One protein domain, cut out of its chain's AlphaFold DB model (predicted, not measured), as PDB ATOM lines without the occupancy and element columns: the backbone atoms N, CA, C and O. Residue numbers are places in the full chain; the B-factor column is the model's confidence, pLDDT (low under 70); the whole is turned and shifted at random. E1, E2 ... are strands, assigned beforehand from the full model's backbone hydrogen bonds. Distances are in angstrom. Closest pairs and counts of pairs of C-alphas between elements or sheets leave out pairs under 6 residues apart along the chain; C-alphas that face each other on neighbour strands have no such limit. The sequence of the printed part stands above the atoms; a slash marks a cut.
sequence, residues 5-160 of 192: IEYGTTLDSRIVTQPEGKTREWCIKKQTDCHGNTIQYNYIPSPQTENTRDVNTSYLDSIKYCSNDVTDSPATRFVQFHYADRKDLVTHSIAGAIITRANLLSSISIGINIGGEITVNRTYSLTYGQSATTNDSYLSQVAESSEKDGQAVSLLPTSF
ATOM      1  N   ILE A   5     223.353 204.454 169.695       97.69
ATOM      2  CA  ILE A   5     223.994 204.006 168.458       97.69
ATOM      3  C   ILE A   5     224.576 205.234 167.769       97.69
ATOM      4  O   ILE A   5     223.875 206.218 167.540       97.69
ATOM      5  N   GLU A   6     225.859 205.167 167.450       98.12
ATOM      6  CA  GLU A   6     226.611 206.217 166.778       98.12
ATOM      7  C   GLU A   6     226.859 205.822 165.324       98.12
ATOM      8  O   GLU A   6     227.273 204.696 165.046       98.12
ATOM      9  N   TYR A   7     226.638 206.757 164.399       98.31
ATOM     10  CA  TYR A   7     226.765 206.537 162.959       98.31
ATOM     11  C   TYR A   7     227.782 207.508 162.368       98.31
ATOM     12  O   TYR A   7     227.698 208.713 162.606       98.31
ATOM     13  N   GLY A   8     228.735 206.991 161.591       97.06
ATOM     14  CA  GLY A   8     229.721 207.787 160.867       97.06
ATOM     15  C   GLY A   8     230.452 208.805 161.741       97.06
ATOM     16  O   GLY A   8     230.644 209.947 161.327       97.06
ATOM     17  N   THR A   9     230.824 208.455 162.970       96.75
ATOM     18  CA  THR A   9     231.596 209.352 163.846       96.75
ATOM     19  C   THR A   9     233.077 209.398 163.461       96.75
ATOM     20  O   THR A   9     233.762 210.366 163.783       96.75
ATOM     21  N   THR A  10     233.551 208.420 162.686       95.62
ATOM     22  CA  THR A  10     234.933 208.299 162.195       95.62
ATOM     23  C   THR A  10     234.990 208.246 160.666       95.62
ATOM     24  O   THR A  10     233.970 208.053 160.007       95.62
ATOM     25  N   LEU A  11     236.179 208.426 160.078       93.62
ATOM     26  CA  LEU A  11     236.353 208.396 158.617       93.62
ATOM     27  C   LEU A  11     236.052 207.021 158.015       93.62
ATOM     28  O   LEU A  11     235.421 206.953 156.970       93.62
ATOM     29  N   ASP A  12     236.444 205.938 158.687       94.50
ATOM     30  CA  ASP A  12     236.166 204.575 158.225       94.50
ATOM     31  C   ASP A  12     234.664 204.253 158.227       94.50
ATOM     32  O   ASP A  12     234.194 203.524 157.367       94.50
ATOM     33  N   SER A  13     233.876 204.852 159.127       96.88
ATOM     34  CA  SER A  13     232.417 204.662 159.177       96.88
ATOM     35  C   SER A  13     231.631 205.622 158.271       96.88
ATOM     36  O   SER A  13     230.406 205.717 158.377       96.88
ATOM     37  N   ARG A  14     232.311 206.341 157.369       96.12
ATOM     38  CA  ARG A  14     231.699 207.213 156.360       96.12
ATOM     39  C   ARG A  14     232.094 206.744 154.972       96.12
ATOM     40  O   ARG A  14     233.262 206.805 154.602       96.12
ATOM     41  N   ILE A  15     231.112 206.386 154.156       93.94
ATOM     42  CA  ILE A  15     231.365 206.121 152.740       93.94
ATOM     43  C   ILE A  15     231.255 207.441 151.994       93.94
ATOM     44  O   ILE A  15     230.187 208.057 151.932       93.94
ATOM     45  N   VAL A  16     232.379 207.886 151.447       92.00
ATOM     46  CA  VAL A  16     232.498 209.147 150.723       92.00
ATOM     47  C   VAL A  16     232.489 208.882 149.221       92.00
ATOM     48  O   VAL A  16     233.064 207.906 148.746       92.00
ATOM     49  N   THR A  17     231.802 209.748 148.485       90.06
ATOM     50  CA  THR A  17     231.739 209.706 147.021       90.06
ATOM     51  C   THR A  17     232.853 210.537 146.409       90.06
ATOM     52  O   THR A  17     233.165 211.627 146.891       90.06
ATOM     53  N   GLN A  18     233.462 210.011 145.353       84.12
ATOM     54  CA  GLN A  18     234.422 210.725 144.524       84.12
ATOM     55  C   GLN A  18     233.760 211.237 143.236       84.12
ATOM     56  O   GLN A  18     232.938 210.508 142.672       84.12
ATOM     57  N   PRO A  19     234.188 212.412 142.728       81.81
ATOM     58  CA  PRO A  19     235.235 213.289 143.276       81.81
ATOM     59  C   PRO A  19     234.756 214.276 144.359       81.81
ATOM     60  O   PRO A  19     235.583 214.938 144.977       81.81
ATOM     61  N   GLU A  20     233.449 214.406 144.599       81.56
ATOM     62  CA  GLU A  20     232.869 215.514 145.376       81.56
ATOM     63  C   GLU A  20     233.227 215.496 146.868       81.56
ATOM     64  O   GLU A  20     232.999 216.487 147.565       81.56
ATOM     65  N   GLY A  21     233.733 214.377 147.392       85.38
ATOM     66  CA  GLY A  21     234.112 214.244 148.797       85.38
ATOM     67  C   GLY A  21     232.914 214.244 149.752       85.38
ATOM     68  O   GLY A  21     233.082 214.391 150.963       85.38
ATOM     69  N   LYS A  22     231.690 214.073 149.238       88.75
ATOM     70  CA  LYS A  22     230.463 214.073 150.043       88.75
ATOM     71  C   LYS A  22     230.211 212.693 150.638       88.75
ATOM     72  O   LYS A  22     230.241 211.688 149.923       88.75
ATOM     73  N   THR A  23     229.923 212.640 151.938       92.56
ATOM     74  CA  THR A  23     229.472 211.407 152.593       92.56
ATOM     75  C   THR A  23     228.110 210.999 152.037       92.56
ATOM     76  O   THR A  23     227.150 211.762 152.114       92.56
ATOM     77  N   ARG A  24     228.041 209.795 151.468       91.88
ATOM     78  CA  ARG A  24     226.809 209.166 150.972       91.88
ATOM     79  C   ARG A  24     226.158 208.295 152.038       91.88
ATOM     80  O   ARG A  24     224.938 208.204 152.088       91.88
ATOM     81  N   GLU A  25     226.965 207.635 152.862       93.94
ATOM     82  CA  GLU A  25     226.490 206.654 153.836       93.94
ATOM     83  C   GLU A  25     227.238 206.805 155.162       93.94
ATOM     84  O   GLU A  25     228.464 206.930 155.178       93.94
ATOM     85  N   TRP A  26     226.487 206.787 156.263       96.94
ATOM     86  CA  TRP A  26     227.013 206.789 157.627       96.94
ATOM     87  C   TRP A  26     226.770 205.410 158.232       96.94
ATOM     88  O   TRP A  26     225.660 205.093 158.661       96.94
ATOM     89  N   CYS A  27     227.804 204.576 158.244       97.94
ATOM     90  CA  CYS A  27     227.744 203.242 158.822       97.94
ATOM     91  C   CYS A  27     227.726 203.325 160.355       97.94
ATOM     92  O   CYS A  27     228.233 204.284 160.946       97.94
ATOM     93  N   ILE A  28     227.152 202.320 161.020       98.25
ATOM     94  CA  ILE A  28     227.195 202.225 162.487       98.25
ATOM     95  C   ILE A  28     228.658 202.153 162.907       98.25
ATOM     96  O   ILE A  28     229.367 201.271 162.451       98.25
ATOM     97  N   LYS A  29     229.115 203.037 163.792       98.25
ATOM     98  CA  LYS A  29     230.475 202.974 164.337       98.25
ATOM     99  C   LYS A  29     230.515 202.268 165.681       98.25
ATOM    100  O   LYS A  29     231.398 201.444 165.929       98.25
ATOM    101  N   LYS A  30     229.569 202.607 166.553       98.25
ATOM    102  CA  LYS A  30     229.574 202.173 167.945       98.25
ATOM    103  C   LYS A  30     228.160 202.043 168.478       98.25
ATOM    104  O   LYS A  30     227.262 202.793 168.103       98.25
ATOM    105  N   GLN A  31     227.978 201.083 169.366       98.06
ATOM    106  CA  GLN A  31     226.764 200.909 170.137       98.06
ATOM    107  C   GLN A  31     227.129 200.764 171.608       98.06
ATOM    108  O   GLN A  31     228.016 199.975 171.929       98.06
ATOM    109  N   THR A  32     226.392 201.454 172.477       97.75
ATOM    110  CA  THR A  32     226.580 201.425 173.932       97.75
ATOM    111  C   THR A  32     225.251 201.133 174.620       97.75
ATOM    112  O   THR A  32     224.224 201.740 174.297       97.75
ATOM    113  N   ASP A  33     225.244 200.167 175.539       96.19
ATOM    114  CA  ASP A  33     224.086 199.884 176.388       96.19
ATOM    115  C   ASP A  33     224.058 200.779 177.642       96.19
ATOM    116  O   ASP A  33     224.967 201.566 177.899       96.19
ATOM    117  N   CYS A  34     223.000 200.670 178.447       95.31
ATOM    118  CA  CYS A  34     222.845 201.494 179.648       95.31
ATOM    119  C   CYS A  34     223.834 201.177 180.783       95.31
ATOM    120  O   CYS A  34     223.891 201.935 181.746       95.31
ATOM    121  N   HIS A  35     224.584 200.078 180.692       95.25
ATOM    122  CA  HIS A  35     225.624 199.695 181.650       95.25
ATOM    123  C   HIS A  35     227.033 200.001 181.119       95.25
ATOM    124  O   HIS A  35     228.029 199.621 181.736       95.25
ATOM    125  N   GLY A  36     227.124 200.680 179.972       95.88
ATOM    126  CA  GLY A  36     228.383 201.037 179.340       95.88
ATOM    127  C   GLY A  36     229.014 199.921 178.517       95.88
ATOM    128  O   GLY A  36     230.117 200.133 178.027       95.88
ATOM    129  N   ASN A  37     228.371 198.761 178.328       97.62
ATOM    130  CA  ASN A  37     228.917 197.720 177.455       97.62
ATOM    131  C   ASN A  37     228.850 198.176 176.004       97.62
ATOM    132  O   ASN A  37     227.820 198.700 175.561       97.62
ATOM    133  N   THR A  38     229.925 197.934 175.256       98.06
ATOM    134  CA  THR A  38     230.066 198.466 173.903       98.06
ATOM    135  C   THR A  38     230.363 197.420 172.838       98.06
ATOM    136  O   THR A  38     230.942 196.357 173.083       98.06
ATOM    137  N   ILE A  39     229.916 197.747 171.625       98.38
ATOM    138  CA  ILE A  39     230.238 197.059 170.376       98.38
ATOM    139  C   ILE A  39     230.751 198.119 169.404       98.38
ATOM    140  O   ILE A  39     230.092 199.139 169.201       98.38
ATOM    141  N   GLN A  40     231.905 197.872 168.798       98.38
ATOM    142  CA  GLN A  40     232.526 198.739 167.806       98.38
ATOM    143  C   GLN A  40     232.634 198.023 166.462       98.38
ATOM    144  O   GLN A  40     233.026 196.860 166.397       98.38
ATOM    145  N   TYR A  41     232.345 198.754 165.392       98.69
ATOM    146  CA  TYR A  41     232.393 198.290 164.011       98.69
ATOM    147  C   TYR A  41     233.491 199.060 163.275       98.69
ATOM    148  O   TYR A  41     233.603 200.282 163.406       98.69
ATOM    149  N   ASN A  42     234.346 198.367 162.535       98.38
ATOM    150  CA  ASN A  42     235.409 198.981 161.745       98.38
ATOM    151  C   ASN A  42     235.252 198.565 160.295       98.38
ATOM    152  O   ASN A  42     234.864 197.432 160.008       98.38
ATOM    153  N   TYR A  43     235.560 199.488 159.398       98.31
ATOM    154  CA  TYR A  43     235.339 199.310 157.975       98.31
ATOM    155  C   TYR A  43     236.592 199.669 157.188       98.31
ATOM    156  O   TYR A  43     237.448 200.421 157.653       98.31
ATOM    157  N   ILE A  44     236.673 199.150 155.971       96.75
ATOM    158  CA  ILE A  44     237.737 199.450 155.016       96.75
ATOM    159  C   ILE A  44     237.120 199.810 153.661       96.75
ATOM    160  O   ILE A  44     236.119 199.205 153.271       96.75
ATOM    161  N   PRO A  45     237.652 200.798 152.920       93.69
ATOM    162  CA  PRO A  45     237.126 201.142 151.595       93.69
ATOM    163  C   PRO A  45     237.284 200.004 150.574       93.69
ATOM    164  O   PRO A  45     236.404 199.775 149.749       93.69
ATOM    165  N   SER A  46     238.397 199.273 150.663       95.12
ATOM    166  CA  SER A  46     238.747 198.146 149.798       95.12
ATOM    167  C   SER A  46     239.582 197.138 150.598       95.12
ATOM    168  O   SER A  46     240.563 197.552 151.216       95.12
ATOM    169  N   PRO A  47     239.237 195.838 150.589       94.69
ATOM    170  CA  PRO A  47     240.066 194.779 151.157       94.69
ATOM    171  C   PRO A  47     241.381 194.567 150.407       94.69
ATOM    172  O   PRO A  47     242.372 194.177 151.016       94.69
ATOM    173  N   GLN A  48     241.406 194.852 149.102       89.44
ATOM    174  CA  GLN A  48     242.642 194.849 148.321       89.44
ATOM    175  C   GLN A  48     243.334 196.203 148.436       89.44
ATOM    176  O   GLN A  48     242.712 197.245 148.203       89.44
ATOM    177  N   THR A  49     244.623 196.189 148.759       83.12
ATOM    178  CA  THR A  49     245.461 197.396 148.830       83.12
ATOM    179  C   THR A  49     246.093 197.744 147.485       83.12
ATOM    180  O   THR A  49     246.380 198.908 147.224       83.12
ATOM    181  N   GLU A  50     246.283 196.750 146.617       83.69
ATOM    182  CA  GLU A  50     246.880 196.900 145.292       83.69
ATOM    183  C   GLU A  50     245.827 196.680 144.205       83.69
ATOM    184  O   GLU A  50     244.957 195.822 144.342       83.69
ATOM    185  N   ASN A  51     245.899 197.454 143.116       82.00
ATOM    186  CA  ASN A  51     245.006 197.329 141.955       82.00
ATOM    187  C   ASN A  51     243.510 197.289 142.315       82.00
ATOM    188  O   ASN A  51     242.727 196.570 141.687       82.00
ATOM    189  N   THR A  52     243.108 198.061 143.331       87.62
ATOM    190  CA  THR A  52     241.713 198.089 143.763       87.62
ATOM    191  C   THR A  52     240.796 198.525 142.621       87.62
ATOM    192  O   THR A  52     241.032 199.520 141.934       87.62
ATOM    193  N   ARG A  53     239.740 197.736 142.412       93.44
ATOM    194  CA  ARG A  53     238.650 198.015 141.465       93.44
ATOM    195  C   ARG A  53     237.384 198.486 142.190       93.44
ATOM    196  O   ARG A  53     236.354 198.692 141.553       93.44
ATOM    197  N   ASP A  54     237.455 198.617 143.513       94.88
ATOM    198  CA  ASP A  54     236.369 199.125 144.338       94.88
ATOM    199  C   ASP A  54     236.224 200.636 144.152       94.88
ATOM    200  O   ASP A  54     237.198 201.388 144.176       94.88
ATOM    201  N   VAL A  55     234.984 201.091 143.980       94.25
ATOM    202  CA  VAL A  55     234.667 202.509 143.767       94.25
ATOM    203  C   VAL A  55     233.522 202.893 144.689       94.25
ATOM    204  O   VAL A  55     232.478 202.240 144.674       94.25
ATOM    205  N   ASN A  56     233.712 203.954 145.484       93.56
ATOM    206  CA  ASN A  56     232.704 204.522 146.394       93.56
ATOM    207  C   ASN A  56     231.973 203.464 147.249       93.56
ATOM    208  O   ASN A  56     230.755 203.530 147.450       93.56
ATOM    209  N   THR A  57     232.700 202.457 147.730       93.88
ATOM    210  CA  THR A  57     232.170 201.361 148.548       93.88
ATOM    211  C   THR A  57     232.980 201.220 149.831       93.88
ATOM    212  O   THR A  57     234.005 201.875 150.017       93.88
ATOM    213  N   SER A  58     232.482 200.394 150.742       95.56
ATOM    214  CA  SER A  58     233.195 199.992 151.941       95.56
ATOM    215  C   SER A  58     232.740 198.602 152.374       95.56
ATOM    216  O   SER A  58     231.644 198.153 152.028       95.56
ATOM    217  N   TYR A  59     233.606 197.926 153.115       97.44
ATOM    218  CA  TYR A  59     233.437 196.576 153.618       97.44
ATOM    219  C   TYR A  59     233.604 196.599 155.128       97.44
ATOM    220  O   TYR A  59     234.450 197.323 155.654       97.44
ATOM    221  N   LEU A  60     232.790 195.815 155.829       98.31
ATOM    222  CA  LEU A  60     232.969 195.610 157.258       98.31
ATOM    223  C   LEU A  60     234.242 194.788 157.456       98.31
ATOM    224  O   LEU A  60     234.331 193.670 156.972       98.31
ATOM    225  N   ASP A  61     235.222 195.349 158.145       98.31
ATOM    226  CA  ASP A  61     236.505 194.698 158.400       98.31
ATOM    227  C   ASP A  61     236.444 193.881 159.689       98.31
ATOM    228  O   ASP A  61     236.733 192.685 159.709       98.31
ATOM    229  N   SER A  62     236.004 194.513 160.775       98.44
ATOM    230  CA  SER A  62     235.984 193.871 162.082       98.44
ATOM    231  C   SER A  62     234.876 194.400 162.981       98.44
ATOM    232  O   SER A  62     234.495 195.571 162.934       98.44
ATOM    233  N   ILE A  63     234.378 193.526 163.851       98.75
ATOM    234  CA  ILE A  63     233.530 193.881 164.986       98.75
ATOM    235  C   ILE A  63     234.302 193.542 166.251       98.75
ATOM    236  O   ILE A  63     234.756 192.413 166.419       98.75
ATOM    237  N   LYS A  64     234.424 194.501 167.162       98.31
ATOM    238  CA  LYS A  64     235.039 194.323 168.478       98.31
ATOM    239  C   LYS A  64     233.965 194.511 169.538       98.31
ATOM    240  O   LYS A  64     233.213 195.480 169.479       98.31
ATOM    241  N   TYR A  65     233.849 193.572 170.467       97.88
ATOM    242  CA  TYR A  65     232.765 193.575 171.446       97.88
ATOM    243  C   TYR A  65     233.212 193.045 172.807       97.88
ATOM    244  O   TYR A  65     234.332 192.555 172.977       97.88
ATOM    245  N   CYS A  66     232.314 193.176 173.787       97.00
ATOM    246  CA  CYS A  66     232.605 192.952 175.205       97.00
ATOM    247  C   CYS A  66     233.669 193.911 175.759       97.00
ATOM    248  O   CYS A  66     234.464 193.517 176.610       97.00
ATOM    249  N   SER A  67     233.680 195.148 175.261       97.25
ATOM    250  CA  SER A  67     234.311 196.305 175.899       97.25
ATOM    251  C   SER A  67     233.319 197.012 176.825       97.25
ATOM    252  O   SER A  67     232.109 196.777 176.741       97.25
ATOM    253  N   ASN A  68     233.817 197.889 177.695       97.50
ATOM    254  CA  ASN A  68     232.977 198.714 178.556       97.50
ATOM    255  C   ASN A  68     233.569 200.123 178.712       97.50
ATOM    256  O   ASN A  68     234.713 200.260 179.134       97.50
ATOM    257  N   ASP A  69     232.790 201.155 178.380       94.69
ATOM    258  CA  ASP A  69     233.234 202.558 178.420       94.69
ATOM    259  C   ASP A  69     233.316 203.124 179.847       94.69
ATOM    260  O   ASP A  69     234.086 204.045 180.101       94.69
ATOM    261  N   VAL A  70     232.514 202.605 180.783       95.44
ATOM    262  CA  VAL A  70     232.471 203.087 182.176       95.44
ATOM    263  C   VAL A  70     233.693 202.599 182.948       95.44
ATOM    264  O   VAL A  70     234.248 203.336 183.759       95.44
ATOM    265  N   THR A  71     234.119 201.361 182.695       96.56
ATOM    266  CA  THR A  71     235.298 200.749 183.325       96.56
ATOM    267  C   THR A  71     236.552 200.817 182.453       96.56
ATOM    268  O   THR A  71     237.548 200.186 182.803       96.56
ATOM    269  N   ASP A  72     236.494 201.515 181.314       94.50
ATOM    270  CA  ASP A  72     237.564 201.611 180.308       94.50
ATOM    271  C   ASP A  72     238.168 200.243 179.930       94.50
ATOM    272  O   ASP A  72     239.376 200.045 179.796       94.50
ATOM    273  N   SER A  73     237.307 199.229 179.834       95.81
ATOM    274  CA  SER A  73     237.726 197.858 179.558       95.81
ATOM    275  C   SER A  73     237.788 197.617 178.048       95.81
ATOM    276  O   SER A  73     236.776 197.822 177.362       95.81
ATOM    277  N   PRO A  74     238.934 197.156 177.508       95.81
ATOM    278  CA  PRO A  74     239.083 196.928 176.078       95.81
ATOM    279  C   PRO A  74     238.207 195.765 175.609       95.81
ATOM    280  O   PRO A  74     237.771 194.917 176.390       95.81
ATOM    281  N   ALA A  75     237.963 195.706 174.301       97.12
ATOM    282  CA  ALA A  75     237.190 194.622 173.713       97.12
ATOM    283  C   ALA A  75     237.949 193.297 173.841       97.12
ATOM    284  O   ALA A  75     239.088 193.183 173.395       97.12
ATOM    285  N   THR A  76     237.287 192.296 174.415       97.50
ATOM    286  CA  THR A  76     237.869 190.967 174.660       97.50
ATOM    287  C   THR A  76     237.513 189.946 173.589       97.50
ATOM    288  O   THR A  76     238.073 188.852 173.558       97.50
ATOM    289  N   ARG A  77     236.563 190.277 172.709       98.19
ATOM    290  CA  ARG A  77     236.084 189.400 171.642       98.19
ATOM    291  C   ARG A  77     236.027 190.144 170.322       98.19
ATOM    292  O   ARG A  77     235.783 191.353 170.285       98.19
ATOM    293  N   PHE A  78     236.218 189.405 169.238       98.38
ATOM    294  CA  PHE A  78     236.180 189.969 167.901       98.38
ATOM    295  C   PHE A  78     235.498 189.048 166.890       98.38
ATOM    296  O   PHE A  78     235.403 187.833 167.072       98.38
ATOM    297  N   VAL A  79     235.037 189.673 165.814       98.69
ATOM    298  CA  VAL A  79     234.690 189.051 164.540       98.69
ATOM    299  C   VAL A  79     235.536 189.746 163.484       98.69
ATOM    300  O   VAL A  79     235.507 190.973 163.404       98.69
ATOM    301  N   GLN A  80     236.289 188.987 162.704       98.62
ATOM    302  CA  GLN A  80     237.103 189.475 161.598       98.62
ATOM    303  C   GLN A  80     236.518 188.950 160.292       98.62
ATOM    304  O   GLN A  80     236.193 187.766 160.186       98.62
ATOM    305  N   PHE A  81     236.394 189.829 159.308       98.75
ATOM    306  CA  PHE A  81     235.927 189.495 157.972       98.75
ATOM    307  C   PHE A  81     237.126 189.464 157.027       98.75
ATOM    308  O   PHE A  81     237.976 190.355 157.046       98.75
ATOM    309  N   HIS A  82     237.191 188.424 156.207       98.19
ATOM    310  CA  HIS A  82     238.230 188.239 155.208       98.19
ATOM    311  C   HIS A  82     237.599 188.185 153.832       98.19
ATOM    312  O   HIS A  82     236.518 187.620 153.649       98.19
ATOM    313  N   TYR A  83     238.284 188.767 152.860       97.62
ATOM    314  CA  TYR A  83     237.760 188.928 151.517       97.62
ATOM    315  C   TYR A  83     238.721 188.358 150.480       97.62
ATOM    316  O   TYR A  83     239.927 188.278 150.705       97.62
ATOM    317  N   ALA A  84     238.167 187.960 149.342       95.38
ATOM    318  CA  ALA A  84     238.900 187.534 148.163       95.38
ATOM    319  C   ALA A  84     238.413 188.301 146.931       95.38
ATOM    320  O   ALA A  84     237.294 188.825 146.910       95.38
ATOM    321  N   ASP A  85     239.247 188.323 145.894       93.62
ATOM    322  CA  ASP A  85     238.920 188.974 144.633       93.62
ATOM    323  C   ASP A  85     237.656 188.397 143.998       93.62
ATOM    324  O   ASP A  85     237.499 187.188 143.811       93.62
ATOM    325  N   ARG A  86     236.774 189.306 143.585       92.81
ATOM    326  CA  ARG A  86     235.598 189.001 142.779       92.81
ATOM    327  C   ARG A  86     235.936 189.136 141.296       92.81
ATOM    328  O   ARG A  86     236.472 190.158 140.855       92.81
ATOM    329  N   LYS A  87     235.613 188.117 140.497       89.06
ATOM    330  CA  LYS A  87     235.841 188.148 139.038       89.06
ATOM    331  C   LYS A  87     234.732 188.900 138.295       89.06
ATOM    332  O   LYS A  87     235.011 189.601 137.329       89.06
ATOM    333  N   ASP A  88     233.506 188.791 138.783       93.44
ATOM    334  CA  ASP A  88     232.278 189.416 138.294       93.44
ATOM    335  C   ASP A  88     231.995 190.727 139.048       93.44
ATOM    336  O   ASP A  88     231.349 190.753 140.093       93.44
ATOM    337  N   LEU A  89     232.529 191.845 138.556       94.31
ATOM    338  CA  LEU A  89     232.359 193.143 139.218       94.31
ATOM    339  C   LEU A  89     230.884 193.554 139.290       94.31
ATOM    340  O   LEU A  89     230.209 193.651 138.267       94.31
ATOM    341  N   VAL A  90     230.412 193.910 140.487       94.06
ATOM    342  CA  VAL A  90     229.049 194.423 140.670       94.06
ATOM    343  C   VAL A  90     229.089 195.941 140.650       94.06
ATOM    344  O   VAL A  90     229.539 196.565 141.615       94.06
ATOM    345  N   THR A  91     228.592 196.532 139.563       95.38
ATOM    346  CA  THR A  91     228.544 197.989 139.376       95.38
ATOM    347  C   THR A  91     227.103 198.480 139.343       95.38
ATOM    348  O   THR A  91     226.272 197.942 138.618       95.38
ATOM    349  N   HIS A  92     226.798 199.508 140.126       93.00
ATOM    350  CA  HIS A  92     225.486 200.162 140.159       93.00
ATOM    351  C   HIS A  92     225.648 201.649 140.486       93.00
ATOM    352  O   HIS A  92     226.738 202.096 140.834       93.00
ATOM    353  N   SER A  93     224.573 202.425 140.363       92.06
ATOM    354  CA  SER A  93     224.568 203.849 140.706       92.06
ATOM    355  C   SER A  93     223.536 204.127 141.790       92.06
ATOM    356  O   SER A  93     222.406 203.646 141.710       92.06
ATOM    357  N   ILE A  94     223.922 204.900 142.806       88.00
ATOM    358  CA  ILE A  94     223.019 205.387 143.856       88.00
ATOM    359  C   ILE A  94     223.267 206.881 144.031       88.00
ATOM    360  O   ILE A  94     224.403 207.306 144.228       88.00
ATOM    361  N   ALA A  95     222.192 207.673 143.977       82.94
ATOM    362  CA  ALA A  95     222.231 209.128 144.149       82.94
ATOM    363  C   ALA A  95     223.262 209.835 143.238       82.94
ATOM    364  O   ALA A  95     223.893 210.808 143.641       82.94
ATOM    365  N   GLY A  96     223.443 209.328 142.013       85.56
ATOM    366  CA  GLY A  96     224.371 209.881 141.021       85.56
ATOM    367  C   GLY A  96     225.822 209.407 141.151       85.56
ATOM    368  O   GLY A  96     226.615 209.690 140.260       85.56
ATOM    369  N   ALA A  97     226.170 208.649 142.195       89.12
ATOM    370  CA  ALA A  97     227.506 208.089 142.364       89.12
ATOM    371  C   ALA A  97     227.570 206.640 141.870       89.12
ATOM    372  O   ALA A  97     226.738 205.812 142.246       89.12
ATOM    373  N   ILE A  98     228.595 206.322 141.075       93.31
ATOM    374  CA  ILE A  98     228.906 204.944 140.674       93.31
ATOM    375  C   ILE A  98     229.512 204.204 141.865       93.31
ATOM    376  O   ILE A  98     230.368 204.744 142.568       93.31
ATOM    377  N   ILE A  99     229.066 202.970 142.069       94.56
ATOM    378  CA  ILE A  99     229.508 202.071 143.123       94.56
ATOM    379  C   ILE A  99     229.922 200.761 142.478       94.56
ATOM    380  O   ILE A  99     229.088 200.085 141.870       94.56
ATOM    381  N   THR A 100     231.175 200.380 142.685       95.81
ATOM    382  CA  THR A 100     231.716 199.106 142.213       95.81
ATOM    383  C   THR A 100     232.167 198.288 143.406       95.81
ATOM    384  O   THR A 100     232.936 198.785 144.225       95.81
ATOM    385  N   ARG A 101     231.690 197.041 143.492       95.44
ATOM    386  CA  ARG A 101     232.167 196.041 144.452       95.44
ATOM    387  C   ARG A 101     232.989 194.982 143.730       95.44
ATOM    388  O   ARG A 101     232.480 194.301 142.837       95.44
ATOM    389  N   ALA A 102     234.243 194.851 144.139       96.38
ATOM    390  CA  ALA A 102     235.245 193.979 143.540       96.38
ATOM    391  C   ALA A 102     235.715 192.848 144.466       96.38
ATOM    392  O   ALA A 102     236.614 192.099 144.088       96.38
ATOM    393  N   ASN A 103     235.108 192.695 145.645       96.56
ATOM    394  CA  ASN A 103     235.498 191.694 146.633       96.56
ATOM    395  C   ASN A 103     234.306 190.851 147.113       96.56
ATOM    396  O   ASN A 103     233.174 191.330 147.220       96.56
ATOM    397  N   LEU A 104     234.577 189.580 147.409       96.56
ATOM    398  CA  LEU A 104     233.658 188.619 148.022       96.56
ATOM    399  C   LEU A 104     234.140 188.273 149.424       96.56
ATOM    400  O   LEU A 104     235.340 188.167 149.652       96.56
ATOM    401  N   LEU A 105     233.211 188.065 150.356       98.19
ATOM    402  CA  LEU A 105     233.552 187.585 151.692       98.19
ATOM    403  C   LEU A 105     234.002 186.124 151.601       98.19
ATOM    404  O   LEU A 105     233.184 185.271 151.264       98.19
ATOM    405  N   SER A 106     235.268 185.842 151.889       98.12
ATOM    406  CA  SER A 106     235.866 184.508 151.799       98.12
ATOM    407  C   SER A 106     235.774 183.741 153.115       98.12
ATOM    408  O   SER A 106     235.486 182.544 153.113       98.12
ATOM    409  N   SER A 107     235.968 184.419 154.245       98.38
ATOM    410  CA  SER A 107     235.795 183.810 155.560       98.38
ATOM    411  C   SER A 107     235.454 184.820 156.653       98.38
ATOM    412  O   SER A 107     235.638 186.030 156.507       98.38
ATOM    413  N   ILE A 108     234.927 184.303 157.763       98.75
ATOM    414  CA  ILE A 108     234.667 185.051 158.992       98.75
ATOM    415  C   ILE A 108     235.352 184.318 160.139       98.75
ATOM    416  O   ILE A 108     235.001 183.174 160.423       98.75
ATOM    417  N   SER A 109     236.276 184.979 160.828       98.31
ATOM    418  CA  SER A 109     236.942 184.439 162.014       98.31
ATOM    419  C   SER A 109     236.384 185.075 163.279       98.31
ATOM    420  O   SER A 109     236.214 186.288 163.367       98.31
ATOM    421  N   ILE A 110     236.095 184.250 164.278       98.31
ATOM    422  CA  ILE A 110     235.550 184.662 165.570       98.31
ATOM    423  C   ILE A 110     236.509 184.187 166.650       98.31
ATOM    424  O   ILE A 110     236.907 183.017 166.680       98.31
ATOM    425  N   GLY A 111     236.868 185.089 167.553       97.50
ATOM    426  CA  GLY A 111     237.860 184.787 168.568       97.50
ATOM    427  C   GLY A 111     237.850 185.727 169.756       97.50
ATOM    428  O   GLY A 111     237.010 186.626 169.886       97.50
ATOM    429  N   ILE A 112     238.825 185.490 170.622       97.31
ATOM    430  CA  ILE A 112     239.112 186.292 171.803       97.31
ATOM    431  C   ILE A 112     240.444 187.020 171.636       97.31
ATOM    432  O   ILE A 112     241.368 186.512 171.003       97.31
ATOM    433  N   ASN A 113     240.525 188.216 172.206       95.62
ATOM    434  CA  ASN A 113     241.758 188.973 172.357       95.62
ATOM    435  C   ASN A 113     241.876 189.389 173.824       95.62
ATOM    436  O   ASN A 113     241.134 190.259 174.281       95.62
ATOM    437  N   ILE A 114     242.759 188.736 174.573       93.75
ATOM    438  CA  ILE A 114     242.957 189.004 176.000       93.75
ATOM    439  C   ILE A 114     244.438 189.284 176.216       93.75
ATOM    440  O   ILE A 114     245.284 188.477 175.857       93.75
ATOM    441  N   GLY A 115     244.767 190.455 176.768       88.81
ATOM    442  CA  GLY A 115     246.164 190.840 176.998       88.81
ATOM    443  C   GLY A 115     247.007 190.968 175.720       88.81
ATOM    444  O   GLY A 115     248.228 190.903 175.802       88.81
ATOM    445  N   GLY A 116     246.376 191.134 174.550       89.44
ATOM    446  CA  GLY A 116     247.046 191.162 173.245       89.44
ATOM    447  C   GLY A 116     247.230 189.784 172.602       89.44
ATOM    448  O   GLY A 116     247.630 189.710 171.442       89.44
ATOM    449  N   GLU A 117     246.910 188.704 173.314       93.31
ATOM    450  CA  GLU A 117     246.939 187.348 172.780       93.31
ATOM    451  C   GLU A 117     245.643 187.058 172.017       93.31
ATOM    452  O   GLU A 117     244.542 187.160 172.565       93.31
ATOM    453  N   ILE A 118     245.780 186.722 170.733       94.38
ATOM    454  CA  ILE A 118     244.660 186.423 169.843       94.38
ATOM    455  C   ILE A 118     244.485 184.912 169.744       94.38
ATOM    456  O   ILE A 118     245.392 184.195 169.325       94.38
ATOM    457  N   THR A 119     243.279 184.439 170.042       95.25
ATOM    458  CA  THR A 119     242.876 183.052 169.802       95.25
ATOM    459  C   THR A 119     241.629 183.037 168.932       95.25
ATOM    460  O   THR A 119     240.577 183.529 169.340       95.25
ATOM    461  N   VAL A 120     241.732 182.460 167.734       96.00
ATOM    462  CA  VAL A 120     240.572 182.202 166.872       96.00
ATOM    463  C   VAL A 120     239.922 180.903 167.326       96.00
ATOM    464  O   VAL A 120     240.546 179.849 167.317       96.00
ATOM    465  N   ASN A 121     238.660 180.973 167.739       94.94
ATOM    466  CA  ASN A 121     237.917 179.805 168.212       94.94
ATOM    467  C   ASN A 121     237.103 179.155 167.095       94.94
ATOM    468  O   ASN A 121     236.822 177.960 167.156       94.94
ATOM    469  N   ARG A 122     236.684 179.950 166.108       97.06
ATOM    470  CA  ARG A 122     235.803 179.506 165.033       97.06
ATOM    471  C   ARG A 122     236.070 180.286 163.756       97.06
ATOM    472  O   ARG A 122     236.218 181.504 163.803       97.06
ATOM    473  N   THR A 123     236.024 179.592 162.630       98.06
ATOM    474  CA  THR A 123     236.059 180.183 161.297       98.06
ATOM    475  C   THR A 123     234.898 179.645 160.470       98.06
ATOM    476  O   THR A 123     234.649 178.443 160.443       98.06
ATOM    477  N   TYR A 124     234.184 180.535 159.789       98.50
ATOM    478  CA  TYR A 124     233.251 180.181 158.726       98.50
ATOM    479  C   TYR A 124     233.924 180.446 157.388       98.50
ATOM    480  O   TYR A 124     234.263 181.592 157.099       98.50
ATOM    481  N   SER A 125     234.105 179.412 156.574       98.25
ATOM    482  CA  SER A 125     234.636 179.521 155.214       98.25
ATOM    483  C   SER A 125     233.492 179.516 154.208       98.25
ATOM    484  O   SER A 125     232.603 178.667 154.290       98.25
ATOM    485  N   LEU A 126     233.519 180.460 153.268       98.56
ATOM    486  CA  LEU A 126     232.505 180.648 152.238       98.56
ATOM    487  C   LEU A 126     233.098 180.284 150.873       98.56
ATOM    488  O   LEU A 126     234.047 180.915 150.408       98.56
ATOM    489  N   THR A 127     232.517 179.285 150.214       98.00
ATOM    490  CA  THR A 127     232.910 178.866 148.864       98.00
ATOM    491  C   THR A 127     231.897 179.381 147.856       98.00
ATOM    492  O   THR A 127     230.689 179.290 148.078       98.00
ATOM    493  N   TYR A 128     232.390 179.875 146.723       97.19
ATOM    494  CA  TYR A 128     231.560 180.407 145.649       97.19
ATOM    495  C   TYR A 128     231.723 179.585 144.372       97.19
ATOM    496  O   TYR A 128     232.827 179.160 144.030       97.19
ATOM    497  N   GLY A 129     230.615 179.386 143.662       94.31
ATOM    498  CA  GLY A 129     230.601 178.971 142.262       94.31
ATOM    499  C   GLY A 129     230.420 180.177 141.339       94.31
ATOM    500  O   GLY A 129     230.192 181.293 141.804       94.31
ATOM    501  N   GLN A 130     230.505 179.950 140.028       92.69
ATOM    502  CA  GLN A 130     230.152 180.943 139.009       92.69
ATOM    503  C   GLN A 130     229.002 180.428 138.145       92.69
ATOM    504  O   GLN A 130     228.951 179.247 137.794       92.69
ATOM    505  N   SER A 131     228.059 181.313 137.832       90.25
ATOM    506  CA  SER A 131     226.944 181.044 136.927       90.25
ATOM    507  C   SER A 131     227.467 180.803 135.513       90.25
ATOM    508  O   SER A 131     228.194 181.632 134.977       90.25
ATOM    509  N   ALA A 132     227.074 179.701 134.871       85.81
ATOM    510  CA  ALA A 132     227.477 179.430 133.488       85.81
ATOM    511  C   ALA A 132     226.893 180.451 132.491       85.81
ATOM    512  O   ALA A 132     227.489 180.702 131.447       85.81
ATOM    513  N   THR A 133     225.745 181.050 132.822       85.44
ATOM    514  CA  THR A 133     225.024 181.973 131.934       85.44
ATOM    515  C   THR A 133     225.461 183.421 132.128       85.44
ATOM    516  O   THR A 133     225.633 184.146 131.153       85.44
ATOM    517  N   THR A 134     225.634 183.858 133.379       87.25
ATOM    518  CA  THR A 134     225.921 185.268 133.704       87.25
ATOM    519  C   THR A 134     227.350 185.505 134.178       87.25
ATOM    520  O   THR A 134     227.775 186.650 134.267       87.25
ATOM    521  N   ASN A 135     228.103 184.439 134.469       89.94
ATOM    522  CA  ASN A 135     229.414 184.477 135.123       89.94
ATOM    523  C   ASN A 135     229.404 185.068 136.550       89.94
ATOM    524  O   ASN A 135     230.463 185.197 137.170       89.94
ATOM    525  N   ASP A 136     228.221 185.368 137.098       91.50
ATOM    526  CA  ASP A 136     228.073 185.899 138.450       91.50
ATOM    527  C   ASP A 136     228.461 184.859 139.501       91.50
ATOM    528  O   ASP A 136     228.135 183.671 139.389       91.50
ATOM    529  N   SER A 137     229.119 185.312 140.561       95.25
ATOM    530  CA  SER A 137     229.413 184.504 141.731       95.25
ATOM    531  C   SER A 137     228.164 184.256 142.573       95.25
ATOM    532  O   SER A 137     227.435 185.184 142.924       95.25
ATOM    533  N   TYR A 138     227.978 183.003 142.981       94.56
ATOM    534  CA  TYR A 138     226.957 182.585 143.941       94.56
ATOM    535  C   TYR A 138     227.592 181.758 145.060       94.56
ATOM    536  O   TYR A 138     228.550 181.021 144.832       94.56
ATOM    537  N   LEU A 139     227.068 181.873 146.279       97.44
ATOM    538  CA  LEU A 139     227.567 181.128 147.435       97.44
ATOM    539  C   LEU A 139     227.150 179.661 147.314       97.44
ATOM    540  O   LEU A 139     225.963 179.369 147.418       97.44
ATOM    541  N   SER A 140     228.093 178.748 147.103       97.25
ATOM    542  CA  SER A 140     227.818 177.317 146.934       97.25
ATOM    543  C   SER A 140     227.932 176.532 148.237       97.25
ATOM    544  O   SER A 140     227.275 175.503 148.386       97.25
ATOM    545  N   GLN A 141     228.739 177.005 149.190       98.12
ATOM    546  CA  GLN A 141     228.992 176.270 150.423       98.12
ATOM    547  C   GLN A 141     229.404 177.190 151.571       98.12
ATOM    548  O   GLN A 141     230.137 178.157 151.370       98.12
ATOM    549  N   VAL A 142     228.995 176.830 152.787       98.50
ATOM    550  CA  VAL A 142     229.546 177.372 154.034       98.50
ATOM    551  C   VAL A 142     230.007 176.218 154.917       98.50
ATOM    552  O   VAL A 142     229.257 175.268 155.136       98.50
ATOM    553  N   ALA A 143     231.232 176.294 155.429       98.12
ATOM    554  CA  ALA A 143     231.788 175.315 156.359       98.12
ATOM    555  C   ALA A 143     232.255 176.006 157.642       98.12
ATOM    556  O   ALA A 143     232.955 177.015 157.577       98.12
ATOM    557  N   GLU A 144     231.879 175.460 158.796       98.19
ATOM    558  CA  GLU A 144     232.421 175.876 160.091       98.19
ATOM    559  C   GLU A 144     233.628 175.005 160.442       98.19
ATOM    560  O   GLU A 144     233.568 173.776 160.339       98.19
ATOM    561  N   SER A 145     234.703 175.634 160.896       97.50
ATOM    562  CA  SER A 145     235.885 174.959 161.413       97.50
ATOM    563  C   SER A 145     236.439 175.646 162.657       97.50
ATOM    564  O   SER A 145     236.139 176.804 162.957       97.50
ATOM    565  N   SER A 146     237.260 174.914 163.397       96.44
ATOM    566  CA  SER A 146     238.069 175.419 164.502       96.44
ATOM    567  C   SER A 146     239.459 174.810 164.413       96.44
ATOM    568  O   SER A 146     239.586 173.638 164.058       96.44
ATOM    569  N   GLU A 147     240.483 175.567 164.788       92.62
ATOM    570  CA  GLU A 147     241.855 175.075 164.873       92.62
ATOM    571  C   GLU A 147     242.363 175.209 166.306       92.62
ATOM    572  O   GLU A 147     242.133 176.223 166.968       92.62
ATOM    573  N   LYS A 148     243.049 174.177 166.790       88.06
ATOM    574  CA  LYS A 148     243.765 174.209 168.061       88.06
ATOM    575  C   LYS A 148     245.066 173.429 167.919       88.06
ATOM    576  O   LYS A 148     245.049 172.305 167.428       88.06
ATOM    577  N   ASP A 149     246.179 174.025 168.343       86.88
ATOM    578  CA  ASP A 149     247.511 173.401 168.326       86.88
ATOM    579  C   ASP A 149     247.905 172.836 166.939       86.88
ATOM    580  O   ASP A 149     248.497 171.764 166.825       86.88
ATOM    581  N   GLY A 150     247.527 173.542 165.862       83.69
ATOM    582  CA  GLY A 150     247.774 173.135 164.472       83.69
ATOM    583  C   GLY A 150     246.866 172.014 163.953       83.69
ATOM    584  O   GLY A 150     247.027 171.568 162.815       83.69
ATOM    585  N   GLN A 151     245.910 171.536 164.755       88.94
ATOM    586  CA  GLN A 151     244.898 170.573 164.327       88.94
ATOM    587  C   GLN A 151     243.574 171.274 164.038       88.94
ATOM    588  O   GLN A 151     242.935 171.838 164.930       88.94
ATOM    589  N   ALA A 152     243.145 171.205 162.778       90.81
ATOM    590  CA  ALA A 152     241.863 171.727 162.336       90.81
ATOM    591  C   ALA A 152     240.777 170.643 162.389       90.81
ATOM    592  O   ALA A 152     240.946 169.539 161.869       90.81
ATOM    593  N   VAL A 153     239.630 170.988 162.970       95.00
ATOM    594  CA  VAL A 153     238.399 170.192 162.932       95.00
ATOM    595  C   VAL A 153     237.352 170.990 162.169       95.00
ATOM    596  O   VAL A 153     237.165 172.177 162.430       95.00
ATOM    597  N   SER A 154     236.674 170.348 161.218       95.94
ATOM    598  CA  SER A 154     235.609 170.966 160.421       95.94
ATOM    599  C   SER A 154     234.298 170.214 160.598       95.94
ATOM    600  O   SER A 154     234.281 168.982 160.621       95.94
ATOM    601  N   LEU A 155     233.200 170.957 160.706       97.00
ATOM    602  CA  LEU A 155     231.857 170.395 160.624       97.00
ATOM    603  C   LEU A 155     231.519 170.052 159.170       97.00
ATOM    604  O   LEU A 155     232.160 170.529 158.230       97.00
ATOM    605  N   LEU A 156     230.480 169.233 158.981       97.38
ATOM    606  CA  LEU A 156     229.943 168.998 157.646       97.38
ATOM    607  C   LEU A 156     229.447 170.324 157.052       97.38
ATOM    608  O   LEU A 156     228.754 171.083 157.737       97.38
ATOM    609  N   PRO A 157     229.793 170.619 155.794       97.50
ATOM    610  CA  PRO A 157     229.409 171.874 155.186       97.50
ATOM    611  C   PRO A 157     227.914 171.941 154.877       97.50
ATOM    612  O   PRO A 157     227.280 170.939 154.548       97.50
ATOM    613  N   THR A 158     227.373 173.155 154.911       98.31
ATOM    614  CA  THR A 158     226.060 173.462 154.342       98.31
ATOM    615  C   THR A 158     226.239 173.840 152.880       98.31
ATOM    616  O   THR A 158     226.928 174.817 152.580       98.31
ATOM    617  N   SER A 159     225.624 173.076 151.982       97.88
ATOM    618  CA  SER A 159     225.696 173.306 150.539       97.88
ATOM    619  C   SER A 159     224.421 173.955 150.015       97.88
ATOM    620  O   SER A 159     223.317 173.645 150.462       97.88
ATOM    621  N   PHE A 160     224.586 174.825 149.026       96.44
ATOM    622  CA  PHE A 160     223.508 175.527 148.343       96.44
ATOM    623  C   PHE A 160     223.520 175.152 146.864       96.44
ATOM    624  O   PHE A 160     224.576 175.028 146.242       96.44
TER     625      PHE A 160
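This is residues 5 to 160 of the 192 residues of an uncharacterized protein of Fusarium oxysporum NRRL 32931 (UniProt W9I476). One large, twisted antiparallel sheet of nine strands makes a wall with no named helix over either face. The long hairpin E7 and E8 bends sharply, and its far end, around residues 91 to 100, crosses beyond the ends of E5 and E6; the small hairpin E2 and E3 sits near the E1 and E4 edge. The printed part has 156 residues and eleven named strands, E1 to E11 along the chain, in the all strand class; the large sheet's order is E1, E4, E5, E6, E7, E8, E9, E10, E11. The whole is only just compact, close to loose, with a radius of gyration of the C-alphas of 18.0 A and spans of 50 by 43 by 28 A.

The longest strands by residues are E7, residues 77 to 94, 34.6 A, and E8, residues 97 to 114, 41.6 A. On one side of them come E6, residues 59 to 68, 25.0 A; E5, residues 37 to 44, 24.2 A; E4, residues 28 to 33, 14.4 A; and E1, residues 5 to 7, which begins at C-alpha 5 (223.994, 204.006, 168.458). On the other side come E9, residues 117 to 130, 38.3 A; E10, residues 137 to 148, 31.7 A; and E11, residues 151 to 154, which ends at C-alpha 154 (235.609, 170.966, 160.421). The second sheet is E2, residues 14 to 16, and E3, residues 23 to 26.

E4 to E11 form a meander, each strand the antiparallel neighbour of the one before. E7 and E8 stand at 170 degrees, with N 80 and O 109 2.8 A apart; E7 bends by 105 degrees at residue 91 and E8 by 72 degrees at residue 106. E6 pairs with E7 through N 63 and O 79, 2.8 A, and with E5 through N 40 and O 64, 2.8 A. E4 pairs with E5 through N 31 and O 39, 2.9 A, and edge strand E1 with E4 through N 6 and O 30, 2.8 A. E8 and E9 have N 110 and O 122 at 2.8 A. E10 is staggered: residues 137 to 145 pair with E9, N 125 and O 143 at 2.8 A, and residues 145 to 148 with edge strand E11, N 146 and O 153 at 2.9 A. In the hairpin E2 and E3, N 15 and O 25 are 2.9 A apart; E3 runs on into E4 across one residue, at 26 degrees.

The C-alphas farthest apart, of Thr 71 and Thr 133, are 55.7 A apart. The printed part has no cut. The link from E5 to E6, residues 45 to 58, is long. The mean pLDDT of the printed part is 94.6, and no printed residue is under 70.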